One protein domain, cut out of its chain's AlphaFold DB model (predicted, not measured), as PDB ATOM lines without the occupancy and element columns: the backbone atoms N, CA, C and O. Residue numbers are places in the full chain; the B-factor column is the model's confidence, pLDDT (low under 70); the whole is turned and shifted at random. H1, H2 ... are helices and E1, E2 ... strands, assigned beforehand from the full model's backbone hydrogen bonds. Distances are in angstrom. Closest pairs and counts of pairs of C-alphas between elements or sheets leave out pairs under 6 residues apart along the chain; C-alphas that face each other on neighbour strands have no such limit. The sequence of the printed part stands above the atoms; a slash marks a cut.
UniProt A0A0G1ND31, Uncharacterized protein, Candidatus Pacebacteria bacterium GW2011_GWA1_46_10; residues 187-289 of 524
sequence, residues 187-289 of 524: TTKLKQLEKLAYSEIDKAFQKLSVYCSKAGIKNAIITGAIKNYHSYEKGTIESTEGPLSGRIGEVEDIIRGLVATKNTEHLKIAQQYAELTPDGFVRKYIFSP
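AT A GLANCE: This is residues 187 to 289 of the 524 residues of an uncharacterized protein of Candidatus Pacebacteria bacterium GW2011_GWA1_46_10 (UniProt A0A0G1ND31). A small strand hairpin, E1 and E2, packs on one side of H3, the core helix, with H2 on its other side. H1, H2 and H3 make an up-and-down bundle, each running against the one before; H4 folds back on H3, and residues 187 to 192 of H1 stick out. The 103 printed residues hold H1, H2, H3, H4, E1, E2 in that order, mostly helix, compact (radius of gyration of the C-alphas 13.8 A), spanning 43 by 27 by 22 A.

HOW THE PARTS SIT: E1, residues 274 to 276, and E2, residues 282 to 285, form an antiparallel hairpin; N 275 and O 284, 2.8 A apart, are within hydrogen-bond range. The hub H3, residues 243 to 260, comes closest to E2 at the C-alphas of Arg 256 and Val 282, 7.1 A. H3 touches H2, residues 220 to 233, as a hairpin; closest C-alphas Ile 254 and Ile 222, 4.7 A. H3 touches H1, residues 187 to 214, at 34 degrees, shallow but only just; closest C-alphas Val 251 and Phe 205, 5.9 A. Residues 255 to 259 of H3 alone touch H4, residues 264 to 270, also a hairpin; closest C-alphas Leu 258 and His 266, 5.4 A. Every helix O i to N i+4 pair is within hydrogen-bond range.

IN THESE COORDINATES: H1, 40.7 A long, begins at C-alpha 187 (30.365, -11.219, -21.890). E2 ends at C-alpha 285 (20.756, -10.333, 1.890).

THE WHOLE: The printed part has no cut and no long link; no printed residue is under 70 pLDDT.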
ATOM      1  N   THR A 187      31.206 -10.565 -22.914       88.75
ATOM      2  CA  THR A 187      30.365 -11.219 -21.890       88.75
ATOM      3  C   THR A 187      31.155 -12.012 -20.846       88.75
ATOM      4  O   THR A 187      30.565 -12.553 -19.908       88.75
ATOM      5  N   THR A 188      32.489 -12.073 -20.944       90.25
ATOM      6  CA  THR A 188      33.335 -12.882 -20.044       90.25
ATOM      7  C   THR A 188      33.125 -12.518 -18.577       90.25
ATOM      8  O   THR A 188      32.953 -13.402 -17.736       90.25
ATOM      9  N   LYS A 189      33.083 -11.219 -18.258       91.00
ATOM     10  CA  LYS A 189      32.870 -10.750 -16.882       91.00
ATOM     11  C   LYS A 189      31.509 -11.189 -16.335       91.00
ATOM     12  O   LYS A 189      31.431 -11.632 -15.191       91.00
ATOM     13  N   LEU A 190      30.458 -11.107 -17.153       92.94
ATOM     14  CA  LEU A 190      29.113 -11.538 -16.774       92.94
ATOM     15  C   LEU A 190      29.091 -13.041 -16.455       92.94
ATOM     16  O   LEU A 190      28.650 -13.424 -15.376       92.94
ATOM     17  N   LYS A 191      29.667 -13.872 -17.336       93.31
ATOM     18  CA  LYS A 191      29.775 -15.333 -17.152       93.31
ATOM     19  C   LYS A 191      30.573 -15.708 -15.895       93.31
ATOM     20  O   LYS A 191      30.226 -16.653 -15.189       93.31
ATOM     21  N   GLN A 192      31.649 -14.974 -15.599       95.19
ATOM     22  CA  GLN A 192      32.444 -15.180 -14.383       95.19
ATOM     23  C   GLN A 192      31.637 -14.868 -13.117       95.19
ATOM     24  O   GLN A 192      31.645 -15.668 -12.181       95.19
ATOM     25  N   LEU A 193      30.919 -13.741 -13.100       96.56
ATOM     26  CA  LEU A 193      30.058 -13.353 -11.980       96.56
ATOM     27  C   LEU A 193      28.901 -14.335 -11.784       96.56
ATOM     28  O   LEU A 193      28.622 -14.714 -10.652       96.56
ATOM     29  N   GLU A 194      28.278 -14.803 -12.869       95.88
ATOM     30  CA  GLU A 194      27.229 -15.827 -12.826       95.88
ATOM     31  C   GLU A 194      27.735 -17.122 -12.171       95.88
ATOM     32  O   GLU A 194      27.110 -17.644 -11.248       95.88
ATOM     33  N   LYS A 195      28.911 -17.611 -12.585       96.62
ATOM     34  CA  LYS A 195      29.523 -18.817 -12.005       96.62
ATOM     35  C   LYS A 195      29.813 -18.662 -10.508       96.62
ATOM     36  O   LYS A 195      29.591 -19.600  -9.740       96.62
ATOM     37  N   LEU A 196      30.327 -17.502 -10.095       97.50
ATOM     38  CA  LEU A 196      30.579 -17.208  -8.682       97.50
ATOM     39  C   LEU A 196      29.271 -17.139  -7.887       97.50
ATOM     40  O   LEU A 196      29.179 -17.762  -6.830       97.50
ATOM     41  N   ALA A 197      28.253 -16.465  -8.428       97.38
ATOM     42  CA  ALA A 197      26.939 -16.348  -7.811       97.38
ATOM     43  C   ALA A 197      26.295 -17.724  -7.588       97.38
ATOM     44  O   ALA A 197      25.885 -18.014  -6.467       97.38
ATOM     45  N   TYR A 198      26.291 -18.617  -8.588       97.31
ATOM     46  CA  TYR A 198      25.811 -19.993  -8.392       97.31
ATOM     47  C   TYR A 198      26.548 -20.701  -7.252       97.31
ATOM     48  O   TYR A 198      25.907 -21.270  -6.376       97.31
ATOM     49  N   SER A 199      27.884 -20.613  -7.204       97.69
ATOM     50  CA  SER A 199      28.663 -21.258  -6.137       97.69
ATOM     51  C   SER A 199      28.312 -20.733  -4.741       97.69
ATOM     52  O   SER A 199      28.263 -21.509  -3.787       97.69
ATOM     53  N   GLU A 200      28.102 -19.426  -4.600       97.94
ATOM     54  CA  GLU A 200      27.708 -18.785  -3.342       97.94
ATOM     55  C   GLU A 200      26.293 -19.202  -2.916       97.94
ATOM     56  O   GLU A 200      26.090 -19.620  -1.771       97.94
ATOM     57  N   ILE A 201      25.340 -19.159  -3.851       98.12
ATOM     58  CA  ILE A 201      23.935 -19.522  -3.634       98.12
ATOM     59  C   ILE A 201      23.813 -21.010  -3.278       98.12
ATOM     60  O   ILE A 201      23.190 -21.333  -2.267       98.12
ATOM     61  N   ASP A 202      24.468 -21.909  -4.020       97.62
ATOM     62  CA  ASP A 202      24.452 -23.356  -3.756       97.62
ATOM     63  C   ASP A 202      25.014 -23.670  -2.358       97.62
ATOM     64  O   ASP A 202      24.449 -24.477  -1.616       97.62
ATOM     65  N   LYS A 203      26.096 -22.996  -1.944       97.94
ATOM     66  CA  LYS A 203      26.670 -23.154  -0.595       97.94
ATOM     67  C   LYS A 203      25.713 -22.682   0.498       97.94
ATOM     68  O   LYS A 203      25.601 -23.346   1.532       97.94
ATOM     69  N   ALA A 204      25.053 -21.540   0.302       97.94
ATOM     70  CA  ALA A 204      24.068 -21.024   1.249       97.94
ATOM     71  C   ALA A 204      22.865 -21.973   1.349       97.94
ATOM     72  O   ALA A 204      22.486 -22.373   2.453       97.94
ATOM     73  N   PHE A 205      22.340 -22.418   0.206       98.31
ATOM     74  CA  PHE A 205      21.248 -23.380   0.121       98.31
ATOM     75  C   PHE A 205      21.570 -24.692   0.845       98.31
ATOM     76  O   PHE A 205      20.783 -25.149   1.674       98.31
ATOM     77  N   GLN A 206      22.738 -25.290   0.592       97.75
ATOM     78  CA  GLN A 206      23.142 -26.545   1.234       97.75
ATOM     79  C   GLN A 206      23.199 -26.413   2.761       97.75
ATOM     80  O   GLN A 206      22.705 -27.278   3.482       97.75
ATOM     81  N   LYS A 207      23.761 -25.315   3.279       97.69
ATOM     82  CA  LYS A 207      23.838 -25.093   4.730       97.69
ATOM     83  C   LYS A 207      22.459 -24.872   5.350       97.69
ATOM     84  O   LYS A 207      22.162 -25.458   6.392       97.69
ATOM     85  N   LEU A 208      21.625 -24.049   4.718       97.50
ATOM     86  CA  LEU A 208      20.290 -23.719   5.214       97.50
ATOM     87  C   LEU A 208      19.336 -24.917   5.141       97.50
ATOM     88  O   LEU A 208      18.649 -25.199   6.119       97.50
ATOM     89  N   SER A 209      19.334 -25.672   4.038       96.25
ATOM     90  CA  SER A 209      18.508 -26.879   3.887       96.25
ATOM     91  C   SER A 209      18.857 -27.940   4.934       96.25
ATOM     92  O   SER A 209      17.964 -28.422   5.630       96.25
ATOM     93  N   VAL A 210      20.150 -28.228   5.142       96.56
ATOM     94  CA  VAL A 210      20.616 -29.163   6.181       96.56
ATOM     95  C   VAL A 210      20.202 -28.698   7.577       96.56
ATOM     96  O   VAL A 210      19.771 -29.522   8.388       96.56
ATOM     97  N   TYR A 211      20.313 -27.400   7.873       96.75
ATOM     98  CA  TYR A 211      19.852 -26.850   9.147       96.75
ATOM     99  C   TYR A 211      18.345 -27.048   9.336       96.75
ATOM    100  O   TYR A 211      17.934 -27.611  10.348       96.75
ATOM    101  N   CYS A 212      17.531 -26.646   8.356       94.69
ATOM    102  CA  CYS A 212      16.074 -26.761   8.414       94.69
ATOM    103  C   CYS A 212      15.618 -28.213   8.606       94.69
ATOM    104  O   CYS A 212      14.723 -28.469   9.413       94.69
ATOM    105  N   SER A 213      16.266 -29.166   7.926       93.00
ATOM    106  CA  SER A 213      16.002 -30.595   8.109       93.00
ATOM    107  C   SER A 213      16.362 -31.075   9.518       93.00
ATOM    108  O   SER A 213      15.546 -31.734  10.157       93.00
ATOM    109  N   LYS A 214      17.550 -30.723  10.034       93.75
ATOM    110  CA  LYS A 214      17.995 -31.122  11.385       93.75
ATOM    111  C   LYS A 214      17.143 -30.512  12.495       93.75
ATOM    112  O   LYS A 214      16.868 -31.179  13.486       93.75
ATOM    113  N   ALA A 215      16.727 -29.261  12.329       91.50
ATOM    114  CA  ALA A 215      15.879 -28.550  13.277       91.50
ATOM    115  C   ALA A 215      14.390 -28.943  13.170       91.50
ATOM    116  O   ALA A 215      13.582 -28.474  13.966       91.50
ATOM    117  N   GLY A 216      14.013 -29.795  12.205       89.19
ATOM    118  CA  GLY A 216      12.641 -30.282  12.047       89.19
ATOM    119  C   GLY A 216      11.632 -29.186  11.693       89.19
ATOM    120  O   GLY A 216      10.470 -29.264  12.099       89.19
ATOM    121  N   ILE A 217      12.057 -28.147  10.966       88.19
ATOM    122  CA  ILE A 217      11.229 -26.965  10.701       88.19
ATOM    123  C   ILE A 217      10.158 -27.297   9.655       88.19
ATOM    124  O   ILE A 217      10.465 -27.536   8.491       88.19
ATOM    125  N   LYS A 218       8.881 -27.256  10.056       83.62
ATOM    126  CA  LYS A 218       7.716 -27.557   9.196       83.62
ATOM    127  C   LYS A 218       7.096 -26.320   8.531       83.62
ATOM    128  O   LYS A 218       5.905 -26.301   8.234       83.62
ATOM    129  N   ASN A 219       7.876 -25.259   8.330       88.31
ATOM    130  CA  ASN A 219       7.382 -24.038   7.697       88.31
ATOM    131  C   ASN A 219       7.089 -24.308   6.205       88.31
ATOM    132  O   ASN A 219       7.965 -24.779   5.472       88.31
ATOM    133  N   ALA A 220       5.862 -24.014   5.762       90.62
ATOM    134  CA  ALA A 220       5.420 -24.241   4.385       90.62
ATOM    135  C   ALA A 220       6.242 -23.446   3.355       90.62
ATOM    136  O   ALA A 220       6.542 -23.983   2.293       90.62
ATOM    137  N   ILE A 221       6.665 -22.221   3.693       92.75
ATOM    138  CA  ILE A 221       7.513 -21.371   2.839       92.75
ATOM    139  C   ILE A 221       8.862 -22.056   2.615       92.75
ATOM    140  O   ILE A 221       9.268 -22.265   1.480       92.75
ATOM    141  N   ILE A 222       9.515 -22.497   3.696       95.06
ATOM    142  CA  ILE A 222      10.814 -23.185   3.627       95.06
ATOM    143  C   ILE A 222      10.701 -24.489   2.830       95.06
ATOM    144  O   ILE A 222      11.554 -24.798   2.004       95.06
ATOM    145  N   THR A 223       9.641 -25.258   3.072       93.88
ATOM    146  CA  THR A 223       9.429 -26.550   2.403       93.88
ATOM    147  C   THR A 223       9.189 -26.366   0.902       93.88
ATOM    148  O   THR A 223       9.765 -27.094   0.093       93.88
ATOM    149  N   GLY A 224       8.373 -25.375   0.528       95.38
ATOM    150  CA  GLY A 224       8.166 -24.978  -0.862       95.38
ATOM    151  C   GLY A 224       9.462 -24.510  -1.516       95.38
ATOM    152  O   GLY A 224       9.799 -24.992  -2.594       95.38
ATOM    153  N   ALA A 225      10.236 -23.677  -0.821       96.75
ATOM    154  CA  ALA A 225      11.472 -23.125  -1.350       96.75
ATOM    155  C   ALA A 225      12.553 -24.182  -1.607       96.75
ATOM    156  O   ALA A 225      13.183 -24.195  -2.662       96.75
ATOM    157  N   ILE A 226      12.717 -25.151  -0.700       96.38
ATOM    158  CA  ILE A 226      13.632 -26.283  -0.913       96.38
ATOM    159  C   ILE A 226      13.226 -27.098  -2.147       96.38
ATOM    160  O   ILE A 226      14.076 -27.474  -2.956       96.38
ATOM    161  N   LYS A 227      11.925 -27.359  -2.318       95.69
ATOM    162  CA  LYS A 227      11.412 -28.073  -3.492       95.69
ATOM    163  C   LYS A 227      11.679 -27.283  -4.776       95.69
ATOM    164  O   LYS A 227      12.220 -27.846  -5.726       95.69
ATOM    165  N   ASN A 228      11.323 -26.001  -4.795       95.19
ATOM    166  CA  ASN A 228      11.479 -25.138  -5.960       95.19
ATOM    167  C   ASN A 228      12.948 -24.947  -6.344       95.19
ATOM    168  O   ASN A 228      13.264 -24.975  -7.530       95.19
ATOM    169  N   TYR A 229      13.859 -24.845  -5.370       96.62
ATOM    170  CA  TYR A 229      15.296 -24.764  -5.632       96.62
ATOM    171  C   TYR A 229      15.774 -25.944  -6.484       96.62
ATOM    172  O   TYR A 229      16.389 -25.754  -7.533       96.62
ATOM    173  N   HIS A 230      15.422 -27.169  -6.086       94.69
ATOM    174  CA  HIS A 230      15.744 -28.367  -6.860       94.69
ATOM    175  C   HIS A 230      15.000 -28.429  -8.197       94.69
ATOM    176  O   HIS A 230      15.507 -28.999  -9.161       94.69
ATOM    177  N   SER A 231      13.804 -27.850  -8.288       91.50
ATOM    178  CA  SER A 231      13.091 -27.723  -9.559       91.50
ATOM    179  C   SER A 231      13.796 -26.764 -10.528       91.50
ATOM    180  O   SER A 231      13.892 -27.089 -11.709       91.50
ATOM    181  N   TYR A 232      14.351 -25.641 -10.057       90.56
ATOM    182  CA  TYR A 232      15.233 -24.779 -10.857       90.56
ATOM    183  C   TYR A 232      16.559 -25.469 -11.189       90.56
ATOM    184  O   TYR A 232      17.121 -25.259 -12.261       90.56
ATOM    185  N   GLU A 233      17.078 -26.296 -10.279       89.88
ATOM    186  CA  GLU A 233      18.292 -27.081 -10.506       89.88
ATOM    187  C   GLU A 233      18.140 -28.073 -11.657       89.88
ATOM    188  O   GLU A 233      19.015 -28.171 -12.515       89.88
ATOM    189  N   LYS A 234      16.990 -28.747 -11.704       87.00
ATOM    190  CA  LYS A 234      16.641 -29.737 -12.725       87.00
ATOM    191  C   LYS A 234      16.069 -29.129 -14.010       87.00
ATOM    192  O   LYS A 234      15.798 -29.878 -14.940       87.00
ATOM    193  N   GLY A 235      15.836 -27.815 -14.055       83.38
ATOM    194  CA  GLY A 235      15.192 -27.145 -15.192       83.38
ATOM    195  C   GLY A 235      13.700 -27.461 -15.351       83.38
ATOM    196  O   GLY A 235      13.133 -27.261 -16.414       83.38
ATOM    197  N   THR A 236      13.026 -27.966 -14.313       83.25
ATOM    198  CA  THR A 236      11.584 -28.281 -14.398       83.25
ATOM    199  C   THR A 236      10.694 -27.048 -14.245       83.25
ATOM    200  O   THR A 236       9.513 -27.101 -14.571       83.25
ATOM    201  N   ILE A 237      11.245 -25.959 -13.703       85.19
ATOM    202  CA  ILE A 237      10.603 -24.644 -13.635       85.19
ATOM    203  C   ILE A 237      11.600 -23.577 -14.096       85.19
ATOM    204  O   ILE A 237      12.813 -23.740 -13.947       85.19
ATOM    205  N   GLU A 238      11.078 -22.482 -14.638       78.94
ATOM    206  CA  GLU A 238      11.854 -21.359 -15.159       78.94
ATOM    207  C   GLU A 238      11.416 -20.050 -14.492       78.94
ATOM    208  O   GLU A 238      10.276 -19.907 -14.052       78.94
ATOM    209  N   SER A 239      12.340 -19.091 -14.418       83.50
ATOM    210  CA  SER A 239      12.083 -17.725 -13.959       83.50
ATOM    211  C   SER A 239      12.285 -16.773 -15.130       83.50
ATOM    212  O   SER A 239      13.181 -16.982 -15.951       83.50
ATOM    213  N   THR A 240      11.488 -15.708 -15.188       74.50
ATOM    214  CA  THR A 240      11.572 -14.669 -16.227       74.50
ATOM    215  C   THR A 240      12.942 -13.996 -16.277       74.50
ATOM    216  O   THR A 240      13.387 -13.580 -17.344       74.50
ATOM    217  N   GLU A 241      13.645 -13.919 -15.147       80.12
ATOM    218  CA  GLU A 241      14.990 -13.342 -15.069       80.12
ATOM    219  C   GLU A 241      16.118 -14.377 -15.214       80.12
ATOM    220  O   GLU A 241      17.301 -14.012 -15.224       80.12
ATOM    221  N   GLY A 242      15.752 -15.650 -15.374       83.06
ATOM    222  CA  GLY A 242      16.650 -16.786 -15.536       83.06
ATOM    223  C   GLY A 242      16.817 -17.639 -14.268       83.06
ATOM    224  O   GLY A 242      16.458 -17.221 -13.162       83.06
ATOM    225  N   PRO A 243      17.393 -18.847 -14.407       85.44
ATOM    226  CA  PRO A 243      17.494 -19.833 -13.326       85.44
ATOM    227  C   PRO A 243      18.288 -19.338 -12.110       85.44
ATOM    228  O   PRO A 243      17.934 -19.677 -10.983       85.44
ATOM    229  N   LEU A 244      19.306 -18.492 -12.310       91.94
ATOM    230  CA  LEU A 244      20.059 -17.871 -11.216       91.94
ATOM    231  C   LEU A 244      19.149 -17.030 -10.301       91.94
ATOM    232  O   LEU A 244      19.238 -17.141  -9.080       91.94
ATOM    233  N   SER A 245      18.256 -16.223 -10.895       92.06
ATOM    234  CA  SER A 245      17.299 -15.381 -10.159       92.06
ATOM    235  C   SER A 245      16.241 -16.230  -9.443       92.06
ATOM    236  O   SER A 245      15.877 -15.963  -8.303       92.06
ATOM    237  N   GLY A 246      15.805 -17.326 -10.075       92.81
ATOM    238  CA  GLY A 246      14.931 -18.303  -9.424       92.81
ATOM    239  C   GLY A 246      15.570 -18.879  -8.159       92.81
ATOM    240  O   GLY A 246      15.009 -18.777  -7.074       92.81
ATOM    241  N   ARG A 247      16.792 -19.412  -8.272       95.38
ATOM    242  CA  ARG A 247      17.499 -20.045  -7.146       95.38
ATOM    243  C   ARG A 247      17.810 -19.088  -5.999       95.38
ATOM    244  O   ARG A 247      17.676 -19.493  -4.845       95.38
ATOM    245  N   ILE A 248      18.222 -17.848  -6.283       96.19
ATOM    246  CA  ILE A 248      18.471 -16.879  -5.210       96.19
ATOM    247  C   ILE A 248      17.179 -16.562  -4.449       96.19
ATOM    248  O   ILE A 248      17.201 -16.583  -3.221       96.19
ATOM    249  N   GLY A 249      16.056 -16.382  -5.158       95.94
ATOM    250  CA  GLY A 249      14.752 -16.122  -4.546       95.94
ATOM    251  C   GLY A 249      14.327 -17.226  -3.576       95.94
ATOM    252  O   GLY A 249      13.881 -16.935  -2.468       95.94
ATOM    253  N   GLU A 250      14.575 -18.490  -3.922       97.50
ATOM    254  CA  GLU A 250      14.261 -19.611  -3.028       97.50
ATOM    255  C   GLU A 250      15.152 -19.629  -1.768       97.50
ATOM    256  O   GLU A 250      14.681 -19.922  -0.669       97.50
ATOM    257  N   VAL A 251      16.436 -19.261  -1.869       97.94
ATOM    258  CA  VAL A 251      17.295 -19.111  -0.676       97.94
ATOM    259  C   VAL A 251      16.812 -17.956   0.205       97.94
ATOM    260  O   VAL A 251      16.760 -18.089   1.432       97.94
ATOM    261  N   GLU A 252      16.402 -16.844  -0.404       97.25
ATOM    262  CA  GLU A 252      15.788 -15.718   0.301       97.25
ATOM    263  C   GLU A 252      14.486 -16.123   1.009       97.25
ATOM    264  O   GLU A 252      14.244 -15.689   2.137       97.25
ATOM    265  N   ASP A 253      13.658 -16.974   0.400       96.94
ATOM    266  CA  ASP A 253      12.441 -17.514   1.015       96.94
ATOM    267  C   ASP A 253      12.733 -18.441   2.201       96.94
ATOM    268  O   ASP A 253      12.041 -18.367   3.222       96.94
ATOM    269  N   ILE A 254      13.800 -19.245   2.141       97.50
ATOM    270  CA  ILE A 254      14.245 -20.032   3.302       97.50
ATOM    271  C   ILE A 254      14.625 -19.101   4.461       97.50
ATOM    272  O   ILE A 254      14.173 -19.304   5.591       97.50
ATOM    273  N   ILE A 255      15.413 -18.055   4.189       97.06
ATOM    274  CA  ILE A 255      15.832 -17.075   5.204       97.06
ATOM    275  C   ILE A 255      14.612 -16.347   5.784       97.06
ATOM    276  O   ILE A 255      14.474 -16.263   7.006       97.06
ATOM    277  N   ARG A 256      13.686 -15.877   4.939       95.12
ATOM    278  CA  ARG A 256      12.430 -15.244   5.377       95.12
ATOM    279  C   ARG A 256      11.598 -16.183   6.246       95.12
ATOM    280  O   ARG A 256      11.095 -15.763   7.288       95.12
ATOM    281  N   GLY A 257      11.502 -17.455   5.868       94.38
ATOM    282  CA  GLY A 257      10.806 -18.478   6.643       94.38
ATOM    283  C   GLY A 257      11.421 -18.709   8.026       94.38
ATOM    284  O   GLY A 257      10.676 -18.851   8.998       94.38
ATOM    285  N   LEU A 258      12.755 -18.704   8.137       94.56
ATOM    286  CA  LEU A 258      13.467 -18.800   9.418       94.56
ATOM    287  C   LEU A 258      13.201 -17.580  10.299       94.56
ATOM    288  O   LEU A 258      12.860 -17.728  11.473       94.56
ATOM    289  N   VAL A 259      13.297 -16.382   9.727       93.75
ATOM    290  CA  VAL A 259      13.048 -15.117  10.427       93.75
ATOM    291  C   VAL A 259      11.606 -15.036  10.943       93.75
ATOM    292  O   VAL A 259      11.378 -14.674  12.098       93.75
ATOM    293  N   ALA A 260      10.632 -15.475  10.139       91.12
ATOM    294  CA  ALA A 260       9.213 -15.467  10.494       91.12
ATOM    295  C   ALA A 260       8.870 -16.322  11.727       91.12
ATOM    296  O   ALA A 260       7.860 -16.072  12.383       91.12
ATOM    297  N   THR A 261       9.706 -17.304  12.082       88.94
ATOM    298  CA  THR A 261       9.496 -18.117  13.293       88.94
ATOM    299  C   THR A 261       9.714 -17.343  14.593       88.94
ATOM    300  O   THR A 261       9.272 -17.802  15.645       88.94
ATOM    301  N   LYS A 262      10.431 -16.207  14.541       86.50
ATOM    302  CA  LYS A 262      10.883 -15.417  15.701       86.50
ATOM    303  C   LYS A 262      11.654 -16.221  16.761       86.50
ATOM    304  O   LYS A 262      11.828 -15.760  17.886       86.50
ATOM    305  N   ASN A 263      12.139 -17.413  16.416       91.56
ATOM    306  CA  ASN A 263      12.952 -18.238  17.298       91.56
ATOM    307  C   ASN A 263      14.398 -17.715  17.326       91.56
ATOM    308  O   ASN A 263      15.002 -17.499  16.276       91.56
ATOM    309  N   THR A 264      14.975 -17.563  18.519       90.69
ATOM    310  CA  THR A 264      16.321 -16.998  18.711       90.69
ATOM    311  C   THR A 264      17.413 -17.749  17.946       90.69
ATOM    312  O   THR A 264      18.300 -17.119  17.372       90.69
ATOM    313  N   GLU A 265      17.356 -19.080  17.887       92.88
ATOM    314  CA  GLU A 265      18.345 -19.881  17.158       92.88
ATOM    315  C   GLU A 265      18.164 -19.759  15.642       92.88
ATOM    316  O   GLU A 265      19.143 -19.654  14.905       92.88
ATOM    317  N   HIS A 266      16.920 -19.691  15.161       93.56
ATOM    318  CA  HIS A 266      16.637 -19.497  13.735       93.56
ATOM    319  C   HIS A 266      17.070 -18.100  13.268       93.56
ATOM    320  O   HIS A 266      17.639 -17.964  12.184       93.56
ATOM    321  N   LEU A 267      16.883 -17.078  14.109       93.00
ATOM    322  CA  LEU A 267      17.359 -15.718  13.854       93.00
ATOM    323  C   LEU A 267      18.891 -15.654  13.779       93.00
ATOM    324  O   LEU A 267      19.413 -15.047  12.848       93.00
ATOM    325  N   LYS A 268      19.618 -16.328  14.685       93.56
ATOM    326  CA  LYS A 268      21.092 -16.409  14.626       93.56
ATOM    327  C   LYS A 268      21.591 -17.048  13.331       93.56
ATOM    328  O   LYS A 268      22.580 -16.592  12.766       93.56
ATOM    329  N   ILE A 269      20.922 -18.101  12.858       95.69
ATOM    330  CA  ILE A 269      21.266 -18.731  11.578       95.69
ATOM    331  C   ILE A 269      20.968 -17.787  10.412       95.69
ATOM    332  O   ILE A 269      21.829 -17.605   9.556       95.69
ATOM    333  N   ALA A 270      19.802 -17.138  10.397       95.19
ATOM    334  CA  ALA A 270      19.441 -16.173   9.359       95.19
ATOM    335  C   ALA A 270      20.431 -14.994   9.282       95.19
ATOM    336  O   ALA A 270      20.807 -14.584   8.185       95.19
ATOM    337  N   GLN A 271      20.926 -14.506  10.427       95.31
ATOM    338  CA  GLN A 271      21.903 -13.411  10.516       95.31
ATOM    339  C   GLN A 271      23.251 -13.702   9.836       95.31
ATOM    340  O   GLN A 271      23.981 -12.774   9.502       95.31
ATOM    341  N   GLN A 272      23.589 -14.972   9.586       96.44
ATOM    342  CA  GLN A 272      24.797 -15.331   8.828       96.44
ATOM    343  C   GLN A 272      24.665 -15.027   7.328       96.44
ATOM    344  O   GLN A 272      25.673 -14.949   6.628       96.44
ATOM    345  N   TYR A 273      23.434 -14.876   6.834       97.38
ATOM    346  CA  TYR A 273      23.116 -14.729   5.412       97.38
ATOM    347  C   TYR A 273      22.344 -13.440   5.105       97.38
ATOM    348  O   TYR A 273      22.229 -13.063   3.936       97.38
ATOM    349  N   ALA A 274      21.839 -12.746   6.127       96.69
ATOM    350  CA  ALA A 274      21.096 -11.503   5.987       96.69
ATOM    351  C   ALA A 274      21.323 -10.542   7.164       96.69
ATOM    352  O   ALA A 274      21.427 -10.945   8.318       96.69
ATOM    353  N   GLU A 275      21.318  -9.245   6.872       96.00
ATOM    354  CA  GLU A 275      21.207  -8.191   7.875       96.00
ATOM    355  C   GLU A 275      19.743  -8.068   8.309       96.00
ATOM    356  O   GLU A 275      18.857  -7.903   7.465       96.00
ATOM    357  N   LEU A 276      19.486  -8.126   9.618       94.81
ATOM    358  CA  LEU A 276      18.139  -8.005  10.181       94.81
ATOM    359  C   LEU A 276      17.927  -6.634  10.834       94.81
ATOM    360  O   LEU A 276      18.851  -6.055  11.407       94.81
ATOM    361  N   THR A 277      16.702  -6.116  10.769       89.50
ATOM    362  CA  THR A 277      16.272  -4.953  11.556       89.50
ATOM    363  C   THR A 277      16.074  -5.339  13.030       89.50
ATOM    364  O   THR A 277      15.919  -6.527  13.330       89.50
ATOM    365  N   PRO A 278      16.032  -4.364  13.964       84.00
ATOM    366  CA  PRO A 278      15.732  -4.634  15.375       84.00
ATOM    367  C   PRO A 278      14.407  -5.381  15.587       84.00
ATOM    368  O   PRO A 278      14.308  -6.218  16.479       84.00
ATOM    369  N   ASP A 279      13.424  -5.136  14.718       82.19
ATOM    370  CA  ASP A 279      12.103  -5.777  14.752       82.19
ATOM    371  C   ASP A 279      12.094  -7.198  14.155       82.19
ATOM    372  O   ASP A 279      11.047  -7.844  14.084       82.19
ATOM    373  N   GLY A 280      13.254  -7.698  13.717       80.75
ATOM    374  CA  GLY A 280      13.399  -9.036  13.158       80.75
ATOM    375  C   GLY A 280      12.877  -9.159  11.729       80.75
ATOM    376  O   GLY A 280      12.330 -10.198  11.387       80.75
ATOM    377  N   PHE A 281      13.031  -8.132  10.889       86.75
ATOM    378  CA  PHE A 281      12.794  -8.226   9.441       86.75
ATOM    379  C   PHE A 281      14.109  -8.260   8.670       86.75
ATOM    380  O   PHE A 281      15.118  -7.731   9.129       86.75
ATOM    381  N   VAL A 282      14.109  -8.845   7.471       93.88
ATOM    382  CA  VAL A 282      15.288  -8.812   6.597       93.88
ATOM    383  C   VAL A 282      15.449  -7.412   6.006       93.88
ATOM    384  O   VAL A 282      14.573  -6.928   5.296       93.88
ATOM    385  N   ARG A 283      16.588  -6.775   6.282       93.62
ATOM    386  CA  ARG A 283      16.988  -5.502   5.676       93.62
ATOM    387  C   ARG A 283      17.720  -5.716   4.355       93.62
ATOM    388  O   ARG A 283      17.501  -4.967   3.408       93.62
ATOM    389  N   LYS A 284      18.629  -6.693   4.315       94.12
ATOM    390  CA  LYS A 284      19.503  -6.953   3.165       94.12
ATOM    391  C   LYS A 284      20.030  -8.384   3.195       94.12
ATOM    392  O   LYS A 284      20.459  -8.851   4.245       94.12
ATOM    393  N   TYR A 285      20.075  -9.047   2.045       95.69
ATOM    394  CA  TYR A 285      20.756 -10.333   1.890       95.69
ATOM    395  C   TYR A 285      22.248 -10.126   1.593       95.69
ATOM    396  O   TYR A 285      22.618  -9.237   0.825       95.69
ATOM    397  N   ILE A 286      23.113 -10.931   2.213       95.50
ATOM    398  CA  ILE A 286      24.580 -10.793   2.120       95.50
ATOM    399  C   ILE A 286      25.286 -12.077   1.662       95.50
ATOM    400  O   ILE A 286      26.509 -12.110   1.567       95.50
ATOM    401  N   PHE A 287      24.530 -13.136   1.363       94.69
ATOM    402  CA  PHE A 287      25.080 -14.456   1.056       94.69
ATOM    403  C   PHE A 287      25.614 -14.620  -0.371       94.69
ATOM    404  O   PHE A 287      26.339 -15.580  -0.619       94.69
ATOM    405  N   SER A 288      25.287 -13.705  -1.292       95.44
ATOM    406  CA  SER A 288      25.869 -13.687  -2.637       95.44
ATOM    407  C   SER A 288      26.173 -12.264  -3.127       95.44
ATOM    408  O   SER A 288      25.365 -11.658  -3.835       95.44
ATOM    409  N   PRO A 289      27.340 -11.689  -2.777       93.31
ATOM    410  CA  PRO A 289      27.768 -10.408  -3.341       93.31
ATOM    411  C   PRO A 289      27.984 -10.486  -4.861       93.31
ATOM    412  O   PRO A 289      27.795  -9.487  -5.561       93.31
TER     413      PRO A 289